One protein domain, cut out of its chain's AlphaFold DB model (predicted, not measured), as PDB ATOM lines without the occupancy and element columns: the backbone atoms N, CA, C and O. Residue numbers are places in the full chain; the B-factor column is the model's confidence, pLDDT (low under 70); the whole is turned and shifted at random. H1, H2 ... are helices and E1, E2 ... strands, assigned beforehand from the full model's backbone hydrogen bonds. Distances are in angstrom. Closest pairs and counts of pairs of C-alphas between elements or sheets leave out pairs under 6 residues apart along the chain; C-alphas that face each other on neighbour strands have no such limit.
ATOM      1  N   LYS A  38       4.751  22.482 -19.555       51.12
ATOM      2  CA  LYS A  38       5.577  22.862 -18.397       51.12
ATOM      3  C   LYS A  38       5.222  22.031 -17.166       51.12
ATOM      4  O   LYS A  38       6.121  21.608 -16.460       51.12
ATOM      5  N   GLU A  39       3.949  21.758 -16.905       50.66
ATOM      6  CA  GLU A  39       3.559  20.818 -15.842       50.66
ATOM      7  C   GLU A  39       4.100  19.430 -16.181       50.66
ATOM      8  O   GLU A  39       4.847  18.864 -15.396       50.66
ATOM      9  N   LEU A  40       3.887  18.976 -17.417       49.06
ATOM     10  CA  LEU A  40       4.440  17.746 -17.963       49.06
ATOM     11  C   LEU A  40       5.957  17.647 -17.832       49.06
ATOM     12  O   LEU A  40       6.421  16.542 -17.675       49.06
ATOM     13  N   SER A  41       6.746  18.726 -17.847       43.75
ATOM     14  CA  SER A  41       8.203  18.626 -17.644       43.75
ATOM     15  C   SER A  41       8.612  18.449 -16.177       43.75
ATOM     16  O   SER A  41       9.656  17.870 -15.912       43.75
ATOM     17  N   HIS A  42       7.801  18.928 -15.226       47.59
ATOM     18  CA  HIS A  42       7.986  18.656 -13.787       47.59
ATOM     19  C   HIS A  42       7.405  17.289 -13.391       47.59
ATOM     20  O   HIS A  42       7.752  16.734 -12.353       47.59
ATOM     21  N   ILE A  43       6.515  16.775 -14.238       46.81
ATOM     22  CA  ILE A  43       5.894  15.452 -14.200       46.81
ATOM     23  C   ILE A  43       6.733  14.431 -15.001       46.81
ATOM     24  O   ILE A  43       6.715  13.254 -14.697       46.81
ATOM     25  N   ALA A  44       7.519  14.832 -16.002       38.88
ATOM     26  CA  ALA A  44       8.271  13.933 -16.896       38.88
ATOM     27  C   ALA A  44       9.512  13.306 -16.236       38.88
ATOM     28  O   ALA A  44      10.234  12.557 -16.885       38.88
ATOM     29  N   GLY A  45       9.744  13.602 -14.954       37.94
ATOM     30  CA  GLY A  45      10.623  12.847 -14.056       37.94
ATOM     31  C   GLY A  45       9.859  11.924 -13.097       37.94
ATOM     32  O   GLY A  45      10.439  11.410 -12.144       37.94
ATOM     33  N   PHE A  46       8.550  11.738 -13.296       44.00
ATOM     34  CA  PHE A  46       7.755  10.758 -12.572       44.00
ATOM     35  C   PHE A  46       8.059   9.368 -13.102       44.00
ATOM     36  O   PHE A  46       7.338   8.813 -13.928       44.00
ATOM     37  N   ASP A  47       9.096   8.777 -12.543       41.66
ATOM     38  CA  ASP A  47       9.084   7.346 -12.322       41.66
ATOM     39  C   ASP A  47       8.531   7.131 -10.909       41.66
ATOM     40  O   ASP A  47       9.315   7.099  -9.953       41.66
ATOM     41  N   PRO A  48       7.198   7.010 -10.713       38.25
ATOM     42  CA  PRO A  48       6.701   6.437  -9.482       38.25
ATOM     43  C   PRO A  48       7.212   4.997  -9.473       38.25
ATOM     44  O   PRO A  48       6.648   4.093 -10.091       38.25
ATOM     45  N   ILE A  49       8.347   4.783  -8.812       43.25
ATOM     46  CA  ILE A  49       8.852   3.445  -8.543       43.25
ATOM     47  C   ILE A  49       7.899   2.858  -7.514       43.25
ATOM     48  O   ILE A  49       8.069   3.006  -6.310       43.25
ATOM     49  N   LEU A  50       6.854   2.230  -8.027       49.66
ATOM     50  CA  LEU A  50       5.936   1.393  -7.295       49.66
ATOM     51  C   LEU A  50       6.263  -0.035  -7.644       49.66
ATOM     52  O   LEU A  50       5.551  -0.655  -8.419       49.66
ATOM     53  N   ALA A  51       7.332  -0.567  -7.069       45.56
ATOM     54  CA  ALA A  51       7.120  -1.585  -6.062       45.56
ATOM     55  C   ALA A  51       8.443  -2.130  -5.521       45.56
ATOM     56  O   ALA A  51       9.533  -1.820  -6.000       45.56
ATOM     57  N   GLY A  52       8.304  -2.914  -4.464       47.12
ATOM     58  CA  GLY A  52       9.382  -3.557  -3.737       47.12
ATOM     59  C   GLY A  52       9.104  -3.579  -2.241       47.12
ATOM     60  O   GLY A  52       9.374  -4.583  -1.606       47.12
ATOM     61  N   ASP A  53       8.498  -2.515  -1.705       64.94
ATOM     62  CA  ASP A  53       8.462  -2.285  -0.256       64.94
ATOM     63  C   ASP A  53       7.099  -1.776   0.246       64.94
ATOM     64  O   ASP A  53       7.004  -0.925   1.134       64.94
ATOM     65  N   ILE A  54       6.007  -2.293  -0.335       72.50
ATOM     66  CA  ILE A  54       4.701  -2.181   0.322       72.50
ATOM     67  C   ILE A  54       4.768  -3.076   1.557       72.50
ATOM     68  O   ILE A  54       4.761  -4.299   1.438       72.50
ATOM     69  N   ARG A  55       4.876  -2.468   2.737       73.81
ATOM     70  CA  ARG A  55       4.947  -3.196   4.007       73.81
ATOM     71  C   ARG A  55       3.658  -2.967   4.764       73.81
ATOM     72  O   ARG A  55       3.373  -1.843   5.185       73.81
ATOM     73  N   ASP A  56       2.879  -4.028   4.906       82.56
ATOM     74  CA  ASP A  56       1.714  -4.014   5.778       82.56
ATOM     75  C   ASP A  56       2.154  -3.826   7.231       82.56
ATOM     76  O   ASP A  56       3.205  -4.312   7.658       82.56
ATOM     77  N   ASN A  57       1.350  -3.098   7.998       83.12
ATOM     78  CA  ASN A  57       1.577  -2.952   9.426       83.12
ATOM     79  C   ASN A  57       0.901  -4.111  10.175       83.12
ATOM     80  O   ASN A  57      -0.331  -4.144  10.252       83.12
ATOM     81  N   PRO A  58       1.661  -5.035  10.787       81.88
ATOM     82  CA  PRO A  58       1.075  -6.154  11.522       81.88
ATOM     83  C   PRO A  58       0.315  -5.705  12.779       81.88
ATOM     84  O   PRO A  58      -0.507  -6.452  13.300       81.88
ATOM     85  N   ALA A  59       0.578  -4.492  13.274       85.81
ATOM     86  CA  ALA A  59      -0.080  -3.919  14.441       85.81
ATOM     87  C   ALA A  59      -1.313  -3.067  14.091       85.81
ATOM     88  O   ALA A  59      -1.912  -2.480  14.997       85.81
ATOM     89  N   TYR A  60      -1.697  -2.983  12.810       85.12
ATOM     90  CA  TYR A  60      -2.843  -2.184  12.384       85.12
ATOM     91  C   TYR A  60      -4.142  -2.649  13.044       85.12
ATOM     92  O   TYR A  60      -4.483  -3.834  13.051       85.12
ATOM     93  N   LYS A  61      -4.902  -1.690  13.570       82.94
ATOM     94  CA  LYS A  61      -6.203  -1.911  14.198       82.94
ATOM     95  C   LYS A  61      -7.233  -0.999  13.543       82.94
ATOM     96  O   LYS A  61      -7.235   0.206  13.773       82.94
ATOM     97  N   SER A  62      -8.152  -1.595  12.786       80.62
ATOM     98  CA  SER A  62      -9.193  -0.881  12.024       80.62
ATOM     99  C   SER A  62     -10.147  -0.038  12.876       80.62
ATOM    100  O   SER A  62     -10.742   0.907  12.374       80.62
ATOM    101  N   HIS A  63     -10.303  -0.374  14.158       81.69
ATOM    102  CA  HIS A  63     -11.155   0.356  15.099       81.69
ATOM    103  C   HIS A  63     -10.448   1.544  15.769       81.69
ATOM    104  O   HIS A  63     -11.098   2.313  16.475       81.69
ATOM    105  N   LEU A  64      -9.127   1.680  15.604       77.81
ATOM    106  CA  LEU A  64      -8.364   2.800  16.145       77.81
ATOM    107  C   LEU A  64      -8.234   3.911  15.095       77.81
ATOM    108  O   LEU A  64      -8.157   3.620  13.900       77.81
ATOM    109  N   PRO A  65      -8.173   5.185  15.516       73.50
ATOM    110  CA  PRO A  65      -7.987   6.282  14.583       73.50
ATOM    111  C   PRO A  65      -6.621   6.185  13.883       73.50
ATOM    112  O   PRO A  65      -5.659   5.663  14.463       73.50
ATOM    113  N   PRO A  66      -6.504   6.718  12.658       73.00
ATOM    114  CA  PRO A  66      -5.226   6.856  11.983       73.00
ATOM    115  C   PRO A  66      -4.158   7.581  12.800       73.00
ATOM    116  O   PRO A  66      -4.378   8.693  13.280       73.00
ATOM    117  N   SER A  67      -2.957   7.011  12.888       71.75
ATOM    118  CA  SER A  67      -1.818   7.653  13.554       71.75
ATOM    119  C   SER A  67      -0.486   7.284  12.892       71.75
ATOM    120  O   SER A  67      -0.458   6.619  11.858       71.75
ATOM    121  N   LYS A  68       0.633   7.763  13.457       72.81
ATOM    122  CA  LYS A  68       1.984   7.340  13.050       72.81
ATOM    123  C   LYS A  68       2.217   5.848  13.322       72.81
ATOM    124  O   LYS A  68       2.958   5.222  12.577       72.81
ATOM    125  N   ASP A  69       1.554   5.303  14.339       80.19
ATOM    126  CA  ASP A  69       1.718   3.915  14.781       80.19
ATOM    127  C   ASP A  69       0.572   3.010  14.292       80.19
ATOM    128  O   ASP A  69       0.742   1.800  14.156       80.19
ATOM    129  N   ASN A  70      -0.590   3.597  13.981       81.81
ATOM    130  CA  ASN A  70      -1.757   2.908  13.439       81.81
ATOM    131  C   ASN A  70      -2.007   3.325  11.984       81.81
ATOM    132  O   ASN A  70      -2.697   4.307  11.698       81.81
ATOM    133  N   TYR A  71      -1.421   2.558  11.072       86.56
ATOM    134  CA  TYR A  71      -1.514   2.718   9.625       86.56
ATOM    135  C   TYR A  71      -1.647   1.356   8.958       86.56
ATOM    136  O   TYR A  71      -1.186   0.378   9.527       86.56
ATOM    137  N   LEU A  72      -2.251   1.284   7.775       86.38
ATOM    138  CA  LEU A  72      -2.496   0.028   7.070       86.38
ATOM    139  C   LEU A  72      -1.219  -0.497   6.406       86.38
ATOM    140  O   LEU A  72      -0.836  -1.644   6.614       86.38
ATOM    141  N   PHE A  73      -0.550   0.350   5.623       85.19
ATOM    142  CA  PHE A  73       0.700  -0.003   4.953       85.19
ATOM    143  C   PHE A  73       1.601   1.213   4.752       85.19
ATOM    144  O   PHE A  73       1.141   2.357   4.736       85.19
ATOM    145  N   THR A  74       2.891   0.957   4.553       84.31
ATOM    146  CA  THR A  74       3.832   1.945   4.016       84.31
ATOM    147  C   THR A  74       4.132   1.659   2.558       84.31
ATOM    148  O   THR A  74       4.168   0.499   2.160       84.31
ATOM    149  N   VAL A  75       4.389   2.700   1.774       79.69
ATOM    150  CA  VAL A  75       4.826   2.590   0.382       79.69
ATOM    151  C   VAL A  75       5.957   3.573   0.107       79.69
ATOM    152  O   VAL A  75       5.868   4.755   0.439       79.69
ATOM    153  N   THR A  76       7.035   3.086  -0.494       77.50
ATOM    154  CA  THR A  76       8.158   3.921  -0.933       77.50
ATOM    155  C   THR A  76       7.847   4.497  -2.309       77.50
ATOM    156  O   THR A  76       7.490   3.757  -3.220       77.50
ATOM    157  N   VAL A  77       7.978   5.814  -2.462       75.00
ATOM    158  CA  VAL A  77       7.692   6.539  -3.706       75.00
ATOM    159  C   VAL A  77       8.847   7.472  -4.030       75.00
ATOM    160  O   VAL A  77       9.318   8.213  -3.167       75.00
ATOM    161  N   THR A  78       9.274   7.489  -5.288       70.75
ATOM    162  CA  THR A  78      10.214   8.488  -5.808       70.75
ATOM    163  C   THR A  78       9.460   9.505  -6.633       70.75
ATOM    164  O   THR A  78       8.827   9.155  -7.620       70.75
ATOM    165  N   ALA A  79       9.512  10.766  -6.214       71.69
ATOM    166  CA  ALA A  79       8.961  11.864  -6.992       71.69
ATOM    167  C   ALA A  79       9.685  13.172  -6.668       71.69
ATOM    168  O   ALA A  79       9.835  13.544  -5.499       71.69
ATOM    169  N   ASP A  80      10.050  13.940  -7.691       68.00
ATOM    170  CA  ASP A  80      10.646  15.268  -7.506       68.00
ATOM    171  C   ASP A  80       9.696  16.229  -6.780       68.00
ATOM    172  O   ASP A  80      10.129  17.047  -5.962       68.00
ATOM    173  N   LEU A  81       8.381  16.061  -6.956       71.75
ATOM    174  CA  LEU A  81       7.376  16.794  -6.182       71.75
ATOM    175  C   LEU A  81       7.524  16.580  -4.668       71.75
ATOM    176  O   LEU A  81       7.357  17.528  -3.898       71.75
ATOM    177  N   LEU A  82       7.923  15.378  -4.244       73.00
ATOM    178  CA  LEU A  82       8.191  15.014  -2.847       73.00
ATOM    179  C   LEU A  82       9.636  15.326  -2.408       73.00
ATOM    180  O   LEU A  82       9.977  15.202  -1.227       73.00
ATOM    181  N   GLY A  83      10.485  15.785  -3.334       71.75
ATOM    182  CA  GLY A  83      11.904  16.049  -3.100       71.75
ATOM    183  C   GLY A  83      12.762  14.784  -3.129       71.75
ATOM    184  O   GLY A  83      13.695  14.676  -2.327       71.75
ATOM    185  N   GLY A  84      12.412  13.835  -4.000       70.94
ATOM    186  CA  GLY A  84      13.105  12.564  -4.210       70.94
ATOM    187  C   GLY A  84      12.336  11.377  -3.627       70.94
ATOM    188  O   GLY A  84      11.107  11.371  -3.588       70.94
ATOM    189  N   THR A  85      13.065  10.365  -3.164       74.25
ATOM    190  CA  THR A  85      12.491   9.147  -2.574       74.25
ATOM    191  C   THR A  85      11.979   9.385  -1.157       74.25
ATOM    192  O   THR A  85      12.697   9.927  -0.310       74.25
ATOM    193  N   ARG A  86      10.733   8.991  -0.884       76.25
ATOM    194  CA  ARG A  86      10.055   9.134   0.410       76.25
ATOM    195  C   ARG A  86       9.195   7.919   0.728       76.25
ATOM    196  O   ARG A  86       8.605   7.325  -0.165       76.25
ATOM    197  N   ASN A  87       9.064   7.628   2.018       78.44
ATOM    198  CA  ASN A  87       8.094   6.660   2.516       78.44
ATOM    199  C   ASN A  87       6.788   7.388   2.823       78.44
ATOM    200  O   ASN A  87       6.769   8.349   3.598       78.44
ATOM    201  N   LEU A  88       5.712   6.924   2.203       84.44
ATOM    202  CA  LEU A  88       4.359   7.354   2.492       84.44
ATOM    203  C   LEU A  88       3.664   6.295   3.335       84.44
ATOM    204  O   LEU A  88       3.887   5.098   3.175       84.44
ATOM    205  N   VAL A  89       2.813   6.756   4.234       87.00
ATOM    206  CA  VAL A  89       2.012   5.914   5.110       87.00
ATOM    207  C   VAL A  89       0.557   6.049   4.690       87.00
ATOM    208  O   VAL A  89       0.053   7.168   4.597       87.00
ATOM    209  N   PHE A  90      -0.103   4.921   4.443       86.75
ATOM    210  CA  PHE A  90      -1.534   4.861   4.177       86.75
ATOM    211  C   PHE A  90      -2.268   4.378   5.417       86.75
ATOM    212  O   PHE A  90      -1.921   3.345   5.981       86.75
ATOM    213  N   ASP A  91      -3.304   5.094   5.832       83.38
ATOM    214  CA  ASP A  91      -4.069   4.768   7.038       83.38
ATOM    215  C   ASP A  91      -5.437   4.130   6.786       83.38
ATOM    216  O   ASP A  91      -6.205   3.940   7.723       83.38
ATOM    217  N   GLY A  92      -5.743   3.790   5.535       81.06
ATOM    218  CA  GLY A  92      -7.069   3.324   5.135       81.06
ATOM    219  C   GLY A  92      -7.877   4.388   4.399       81.06
ATOM    220  O   GLY A  92      -8.859   4.043   3.747       81.06
ATOM    221  N   THR A  93      -7.478   5.663   4.455       82.81
ATOM    222  CA  THR A  93      -8.185   6.747   3.757       82.81
ATOM    223  C   THR A  93      -7.260   7.609   2.905       82.81
ATOM    224  O   THR A  93      -7.613   7.914   1.769       82.81
ATOM    225  N   ARG A  94      -6.094   8.012   3.420       85.94
ATOM    226  CA  ARG A  94      -5.196   8.958   2.732       85.94
ATOM    227  C   ARG A  94      -3.733   8.543   2.825       85.94
ATOM    228  O   ARG A  94      -3.340   7.788   3.718       85.94
ATOM    229  N   LEU A  95      -2.919   9.072   1.912       86.00
ATOM    230  CA  LEU A  95      -1.464   8.968   1.941       86.00
ATOM    231  C   LEU A  95      -0.836  10.158   2.660       86.00
ATOM    232  O   LEU A  95      -1.173  11.326   2.438       86.00
ATOM    233  N   TYR A  96       0.143   9.852   3.503       86.50
ATOM    234  CA  TYR A  96       0.833  10.854   4.294       86.50
ATOM    235  C   TYR A  96       2.336  10.698   4.221       86.50
ATOM    236  O   TYR A  96       2.876   9.601   4.337       86.50
ATOM    237  N   LEU A  97       3.013  11.833   4.124       84.06
ATOM    238  CA  LEU A  97       4.448  11.937   4.293       84.06
ATOM    239  C   LEU A  97       4.774  12.047   5.786       84.06
ATOM    240  O   LEU A  97       4.374  13.008   6.446       84.06
ATOM    241  N   VAL A  98       5.524  11.084   6.318       76.81
ATOM    242  CA  VAL A  98       5.976  11.113   7.715       76.81
ATOM    243  C   VAL A  98       7.394  11.676   7.791       76.81
ATOM    244  O   VAL A  98       8.292  11.242   7.072       76.81
ATOM    245  N   HIS A  99       7.603  12.655   8.671       69.88
ATOM    246  CA  HIS A  99       8.907  13.251   8.946       69.88
ATOM    247  C   HIS A  99       9.088  13.454  10.456       69.88
ATOM    248  O   HIS A  99       8.459  14.329  11.057       69.88
ATOM    249  N   GLY A 100       9.940  12.630  11.074       69.38
ATOM    250  CA  GLY A 100      10.066  12.570  12.533       69.38
ATOM    251  C   GLY A 100       8.751  12.115  13.171       69.38
ATOM    252  O   GLY A 100       8.250  11.036  12.855       69.38
ATOM    253  N   ASP A 101       8.176  12.946  14.039       68.25
ATOM    254  CA  ASP A 101       6.868  12.707  14.675       68.25
ATOM    255  C   ASP A 101       5.699  13.376  13.946       68.25
ATOM    256  O   ASP A 101       4.548  13.265  14.363       68.25
ATOM    257  N   ARG A 102       5.974  14.083  12.845       69.19
ATOM    258  CA  ARG A 102       4.954  14.815  12.093       69.19
ATOM    259  C   ARG A 102       4.477  14.005  10.895       69.19
ATOM    260  O   ARG A 102       5.280  13.422  10.168       69.19
ATOM    261  N   LYS A 103       3.163  14.023  10.675       75.75
ATOM    262  CA  LYS A 103       2.459  13.392   9.553       75.75
ATOM    263  C   LYS A 103       1.846  14.504   8.699       75.75
ATOM    264  O   LYS A 103       1.052  15.290   9.206       75.75
ATOM    265  N   TYR A 104       2.239  14.588   7.432       81.81
ATOM    266  CA  TYR A 104       1.761  15.595   6.482       81.81
ATOM    267  C   TYR A 104       0.921  14.927   5.405       81.81
ATOM    268  O   TYR A 104       1.408  14.050   4.698       81.81
ATOM    269  N   HIS A 105      -0.334  15.343   5.269       85.12
ATOM    270  CA  HIS A 105      -1.150  14.933   4.132       85.12
ATOM    271  C   HIS A 105      -0.570  15.539   2.845       85.12
ATOM    272  O   HIS A 105      -0.073  16.667   2.872       85.12
ATOM    273  N   LEU A 106      -0.629  14.825   1.716       79.69
ATOM    274  CA  LEU A 106      -0.102  15.345   0.445       79.69
ATOM    275  C   LEU A 106      -0.810  16.638   0.003       79.69
ATOM    276  O   LEU A 106      -0.174  17.540  -0.539       79.69
ATOM    277  N   GLY A 107      -2.100  16.766   0.321       79.19
ATOM    278  CA  GLY A 107      -2.887  17.981   0.106       79.19
ATOM    279  C   GLY A 107      -2.791  19.036   1.218       79.19
ATOM    280  O   GLY A 107      -3.571  19.982   1.203       79.19
ATOM    281  N   ASP A 108      -1.911  18.883   2.213       85.56
ATOM    282  CA  ASP A 108      -1.760  19.868   3.292       85.56
ATOM    283  C   ASP A 108      -1.178  21.188   2.753       85.56
ATOM    284  O   ASP A 108      -0.114  21.211   2.123       85.56
ATOM    285  N   GLU A 109      -1.840  22.314   3.041       82.00
ATOM    286  CA  GLU A 109      -1.386  23.646   2.628       82.00
ATOM    287  C   GLU A 109       0.049  23.926   3.080       82.00
ATOM    288  O   GLU A 109       0.830  24.531   2.341       82.00
ATOM    289  N   GLY A 110       0.422  23.472   4.280       80.00
ATOM    290  CA  GLY A 110       1.767  23.673   4.811       80.00
ATOM    291  C   GLY A 110       2.846  22.938   4.011       80.00
ATOM    292  O   GLY A 110       3.988  23.405   3.935       80.00
ATOM    293  N   LEU A 111       2.509  21.793   3.411       80.44
ATOM    294  CA  LEU A 111       3.396  21.041   2.526       80.44
ATOM    295  C   LEU A 111       3.443  21.689   1.139       80.44
ATOM    296  O   LEU A 111       4.532  21.952   0.621       80.44
ATOM    297  N   ILE A 112       2.277  22.032   0.585       82.69
ATOM    298  CA  ILE A 112       2.136  22.693  -0.719       82.69
ATOM    299  C   ILE A 112       2.914  24.010  -0.742       82.69
ATOM    300  O   ILE A 112       3.719  24.226  -1.644       82.69
ATOM    301  N   ARG A 113       2.751  24.868   0.275       79.00
ATOM    302  CA  ARG A 113       3.443  26.167   0.368       79.00
ATOM    303  C   ARG A 113       4.963  26.037   0.451       79.00
ATOM    304  O   ARG A 113       5.686  26.876  -0.077       79.00
ATOM    305  N   ARG A 114       5.468  24.977   1.084       78.81
ATOM    306  CA  ARG A 114       6.914  24.715   1.131       78.81
ATOM    307  C   ARG A 114       7.425  24.235  -0.219       78.81
ATOM    308  O   ARG A 114       8.403  24.764  -0.735       78.81
ATOM    309  N   ARG A 115       6.750  23.260  -0.824       73.75
ATOM    310  CA  ARG A 115       7.179  22.671  -2.097       73.75
ATOM    311  C   ARG A 115       7.010  23.630  -3.278       73.75
ATOM    312  O   ARG A 115       7.888  23.657  -4.132       73.75
ATOM    313  N   MET A 116       5.984  24.486  -3.288       72.19
ATOM    314  CA  MET A 116       5.784  25.485  -4.348       72.19
ATOM    315  C   MET A 116       6.978  26.436  -4.489       72.19
ATOM    316  O   MET A 116       7.381  26.735  -5.608       72.19
ATOM    317  N   ALA A 117       7.576  26.866  -3.371       70.69
ATOM    318  CA  ALA A 117       8.701  27.795  -3.375       70.69
ATOM    319  C   ALA A 117       9.968  27.134  -3.933       70.69
ATOM    320  O   ALA A 117      10.710  27.754  -4.685       70.69
ATOM    321  N   HIS A 118      10.177  25.853  -3.613       67.94
ATOM    322  CA  HIS A 118      11.304  25.077  -4.127       67.94
ATOM    323  C   HIS A 118      11.163  24.707  -5.606       67.94
ATOM    324  O   HIS A 118      12.168  24.599  -6.299       67.94
ATOM    325  N   LEU A 119       9.935  24.490  -6.077       66.25
ATOM    326  CA  LEU A 119       9.657  24.021  -7.437       66.25
ATOM    327  C   LEU A 119       9.315  25.158  -8.412       66.25
ATOM    328  O   LEU A 119       9.285  24.938  -9.616       66.25
ATOM    329  N   GLY A 120       9.025  26.364  -7.915       69.69
ATOM    330  CA  GLY A 120       8.596  27.490  -8.751       69.69
ATOM    331  C   GLY A 120       7.227  27.281  -9.422       69.69
ATOM    332  O   GLY A 120       6.975  27.836 -10.494       69.69
ATOM    333  N   ILE A 121       6.352  26.475  -8.812       71.62
ATOM    334  CA  ILE A 121       5.003  26.128  -9.305       71.62
ATOM    335  C   ILE A 121       3.955  26.886  -8.482       71.62
ATOM    336  O   ILE A 121       4.176  27.170  -7.307       71.62
ATOM    337  N   LYS A 122       2.787  27.218  -9.048       76.56
ATOM    338  CA  LYS A 122       1.711  27.839  -8.257       76.56
ATOM    339  C   LYS A 122       1.110  26.834  -7.271       76.56
ATOM    340  O   LYS A 122       0.880  25.683  -7.623       76.56
ATOM    341  N   ALA A 123       0.739  27.291  -6.073       78.75
ATOM    342  CA  ALA A 123       0.139  26.441  -5.034       78.75
ATOM    343  C   ALA A 123      -1.057  25.613  -5.542       78.75
ATOM    344  O   ALA A 123      -1.143  24.420  -5.274       78.75
ATOM    345  N   ARG A 124      -1.951  26.238  -6.321       80.25
ATOM    346  CA  ARG A 124      -3.138  25.578  -6.888       80.25
ATOM    347  C   ARG A 124      -2.788  24.487  -7.899       80.25
ATOM    348  O   ARG A 124      -3.472  23.474  -7.952       80.25
ATOM    349  N   GLU A 125      -1.762  24.711  -8.714       72.38
ATOM    350  CA  GLU A 125      -1.286  23.727  -9.695       72.38
ATOM    351  C   GLU A 125      -0.638  22.553  -8.954       72.38
ATOM    352  O   GLU A 125      -1.004  21.406  -9.175       72.38
ATOM    353  N   LEU A 126       0.220  22.840  -7.972       77.31
ATOM    354  CA  LEU A 126       0.868  21.820  -7.153       77.31
ATOM    355  C   LEU A 126      -0.123  20.976  -6.335       77.31
ATOM    356  O   LEU A 126       0.075  19.772  -6.208       77.31
ATOM    357  N   ALA A 127      -1.199  21.577  -5.821       82.94
ATOM    358  CA  ALA A 127      -2.259  20.848  -5.126       82.94
ATOM    359  C   ALA A 127      -2.900  19.780  -6.030       82.94
ATOM    360  O   ALA A 127      -3.019  18.628  -5.622       82.94
ATOM    361  N   LYS A 128      -3.222  20.138  -7.281       80.81
ATOM    362  CA  LYS A 128      -3.757  19.191  -8.274       80.81
ATOM    363  C   LYS A 128      -2.761  18.087  -8.617       80.81
ATOM    364  O   LYS A 128      -3.152  16.945  -8.824       80.81
ATOM    365  N   LEU A 129      -1.472  18.423  -8.687       77.00
ATOM    366  CA  LEU A 129      -0.429  17.430  -8.940       77.00
ATOM    367  C   LEU A 129      -0.289  16.442  -7.779       77.00
ATOM    368  O   LEU A 129      -0.098  15.257  -8.027       77.00
ATOM    369  N   PHE A 130      -0.407  16.898  -6.530       81.88
ATOM    370  CA  PHE A 130      -0.398  16.003  -5.372       81.88
ATOM    371  C   PHE A 130      -1.640  15.120  -5.288       81.88
ATOM    372  O   PHE A 130      -1.506  13.952  -4.940       81.88
ATOM    373  N   GLU A 131      -2.813  15.648  -5.636       84.00
ATOM    374  CA  GLU A 131      -4.049  14.865  -5.737       84.00
ATOM    375  C   GLU A 131      -3.910  13.754  -6.789       84.00
ATOM    376  O   GLU A 131      -4.098  12.581  -6.479       84.00
ATOM    377  N   SER A 132      -3.449  14.097  -7.997       79.88
ATOM    378  CA  SER A 132      -3.214  13.104  -9.050       79.88
ATOM    379  C   SER A 132      -2.136  12.082  -8.666       79.88
ATOM    380  O   SER A 132      -2.267  10.899  -8.973       79.88
ATOM    381  N   LEU A 133      -1.081  12.512  -7.963       78.38
ATOM    382  CA  LEU A 133      -0.046  11.613  -7.454       78.38
ATOM    383  C   LEU A 133      -0.617  10.622  -6.428       78.38
ATOM    384  O   LEU A 133      -0.309   9.434  -6.503       78.38
ATOM    385  N   GLU A 134      -1.446  11.089  -5.490       83.81
ATOM    386  CA  GLU A 134      -2.118  10.232  -4.506       83.81
ATOM    387  C   GLU A 134      -2.977   9.167  -5.205       83.81
ATOM    388  O   GLU A 134      -2.817   7.978  -4.928       83.81
ATOM    389  N   GLU A 135      -3.811   9.567  -6.169       82.50
ATOM    390  CA  GLU A 135      -4.653   8.650  -6.950       82.50
ATOM    391  C   GLU A 135      -3.832   7.597  -7.706       82.50
ATOM    392  O   GLU A 135      -4.137   6.403  -7.646       82.50
ATOM    393  N   GLN A 136      -2.762   8.019  -8.387       77.38
ATOM    394  CA  GLN A 136      -1.889   7.114  -9.136       77.38
ATOM    395  C   GLN A 136      -1.208   6.092  -8.225       77.38
ATOM    396  O   GLN A 136      -1.164   4.907  -8.566       77.38
ATOM    397  N   ILE A 137      -0.714   6.522  -7.058       78.25
ATOM    398  CA  ILE A 137      -0.092   5.623  -6.081       78.25
ATOM    399  C   ILE A 137      -1.108   4.593  -5.594       78.25
ATOM    400  O   ILE A 137      -0.810   3.399  -5.583       78.25
ATOM    401  N   LEU A 138      -2.312   5.029  -5.217       81.06
ATOM    402  CA  LEU A 138      -3.353   4.134  -4.714       81.06
ATOM    403  C   LEU A 138      -3.802   3.121  -5.774       81.06
ATOM    404  O   LEU A 138      -3.911   1.933  -5.469       81.06
ATOM    405  N   HIS A 139      -3.992   3.554  -7.023       78.69
ATOM    406  CA  HIS A 139      -4.344   2.666  -8.136       78.69
ATOM    407  C   HIS A 139      -3.266   1.599  -8.386       78.69
ATOM    408  O   HIS A 139      -3.551   0.408  -8.541       78.69
ATOM    409  N   ALA A 140      -2.002   2.010  -8.391       74.00
ATOM    410  CA  ALA A 140      -0.870   1.112  -8.565       74.00
ATOM    411  C   ALA A 140      -0.716   0.124  -7.399       74.00
ATOM    412  O   ALA A 140      -0.544  -1.073  -7.630       74.00
ATOM    413  N   VAL A 141      -0.849   0.586  -6.152       77.31
ATOM    414  CA  VAL A 141      -0.869  -0.290  -4.975       77.31
ATOM    415  C   VAL A 141      -2.008  -1.304  -5.081       77.31
ATOM    416  O   VAL A 141      -1.779  -2.486  -4.843       77.31
ATOM    417  N   ALA A 142      -3.210  -0.887  -5.486       77.00
ATOM    418  CA  ALA A 142      -4.342  -1.793  -5.680       77.00
ATOM    419  C   ALA A 142      -4.084  -2.837  -6.778       77.00
ATOM    420  O   ALA A 142      -4.497  -3.984  -6.632       77.00
ATOM    421  N   THR A 143      -3.359  -2.472  -7.838       73.00
ATOM    422  CA  THR A 143      -2.969  -3.397  -8.915       73.00
ATOM    423  C   THR A 143      -1.982  -4.457  -8.414       73.00
ATOM    424  O   THR A 143      -2.093  -5.625  -8.775       73.00
ATOM    425  N   VAL A 144      -1.032  -4.071  -7.556       70.31
ATOM    426  CA  VAL A 144      -0.024  -4.984  -6.987       70.31
ATOM    427  C   VAL A 144      -0.603  -5.848  -5.862       70.31
ATOM    428  O   VAL A 144      -0.231  -7.010  -5.725       70.31
ATOM    429  N   ARG A 145      -1.503  -5.284  -5.046       68.81
ATOM    430  CA  ARG A 145      -2.122  -5.960  -3.897       68.81
ATOM    431  C   ARG A 145      -3.375  -6.754  -4.238       68.81
ATOM    432  O   ARG A 145      -3.778  -7.580  -3.424       68.81
ATOM    433  N   SER A 146      -4.010  -6.504  -5.385       60.94
ATOM    434  CA  SER A 146      -5.100  -7.360  -5.851       60.94
ATOM    435  C   SER A 146      -4.576  -8.789  -5.935       60.94
ATOM    436  O   SER A 146      -3.550  -9.007  -6.587       60.94
TER     437      SER A 146
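AT A GLANCE: This is residues 38 to 146 of the 158 residues of an uncharacterized protein of bacterium (UniProt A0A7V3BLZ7). A strongly twisted, four-stranded sheet has one long helix, H3, running slantwise over one face, and H2 makes a corner with the first residues of H3. A long stretch with no named element, residues 44 to 72, passes along the E1 edge and joins the short H1, far from the middle, to the sheet. The 109 printed residues have three named helices and four named strands, in the order H1 E1 E2 E3 E4 H2 H3; the class is mixed, and the antiparallel sheet runs E1 E2 E3 E4. The whole is compact, with a radius of gyration of the C-alphas of 14.0 A, and only just elongated, spanning 42 by 27 by 19 A.

HOW THE PARTS SIT: E1, residues 73 to 79, E2, 84 to 90, E3, 95 to 99, and E4, 102 to 105, form a meander, each strand the antiparallel neighbour of the one before, joined by hairpins. N 75 and O 88 are 2.8 A apart, N 89 and O 96 2.8 A, and N 97 and O 104 2.8 A, within hydrogen-bond range. H3, residues 123 to 145, is on the sheet at a height of 8.6 A, in two layers, helix on one face; on the local plane it stands at 50 degrees to E1. H2, residues 109 to 119, only grazes the sheet and touches H3 with H3's residues 123 to 127 alone, about perpendicular at 78 degrees; the closest C-alphas, of Met 116 and Ala 123, are 5.8 A apart. H1, residues 38 to 43, is not on the sheet but near H3. Each O i to N i+4 pair is within range in H1 and H3, and 4 of 7 in H2.

IN THESE COORDINATES: H1 begins at C-alpha 38 (5.577, 22.862, -18.397) and is 8.5 A long. E1 is 18.8 A, E2 18.5 A, E3 13.2 A, E4 10.0 A, H2 14.9 A. H3, 32.5 A, ends at C-alpha 145 (-2.122, -5.960, -3.897).

THE WHOLE: The C-alphas farthest apart, of Lys 38 and His 63, are 43.7 A apart. The printed part has no cut. H1 to E1 is a long link; the others are tight. The mean pLDDT of the printed part is 73.2, and 26 residues are under 70, among them 38 to 53.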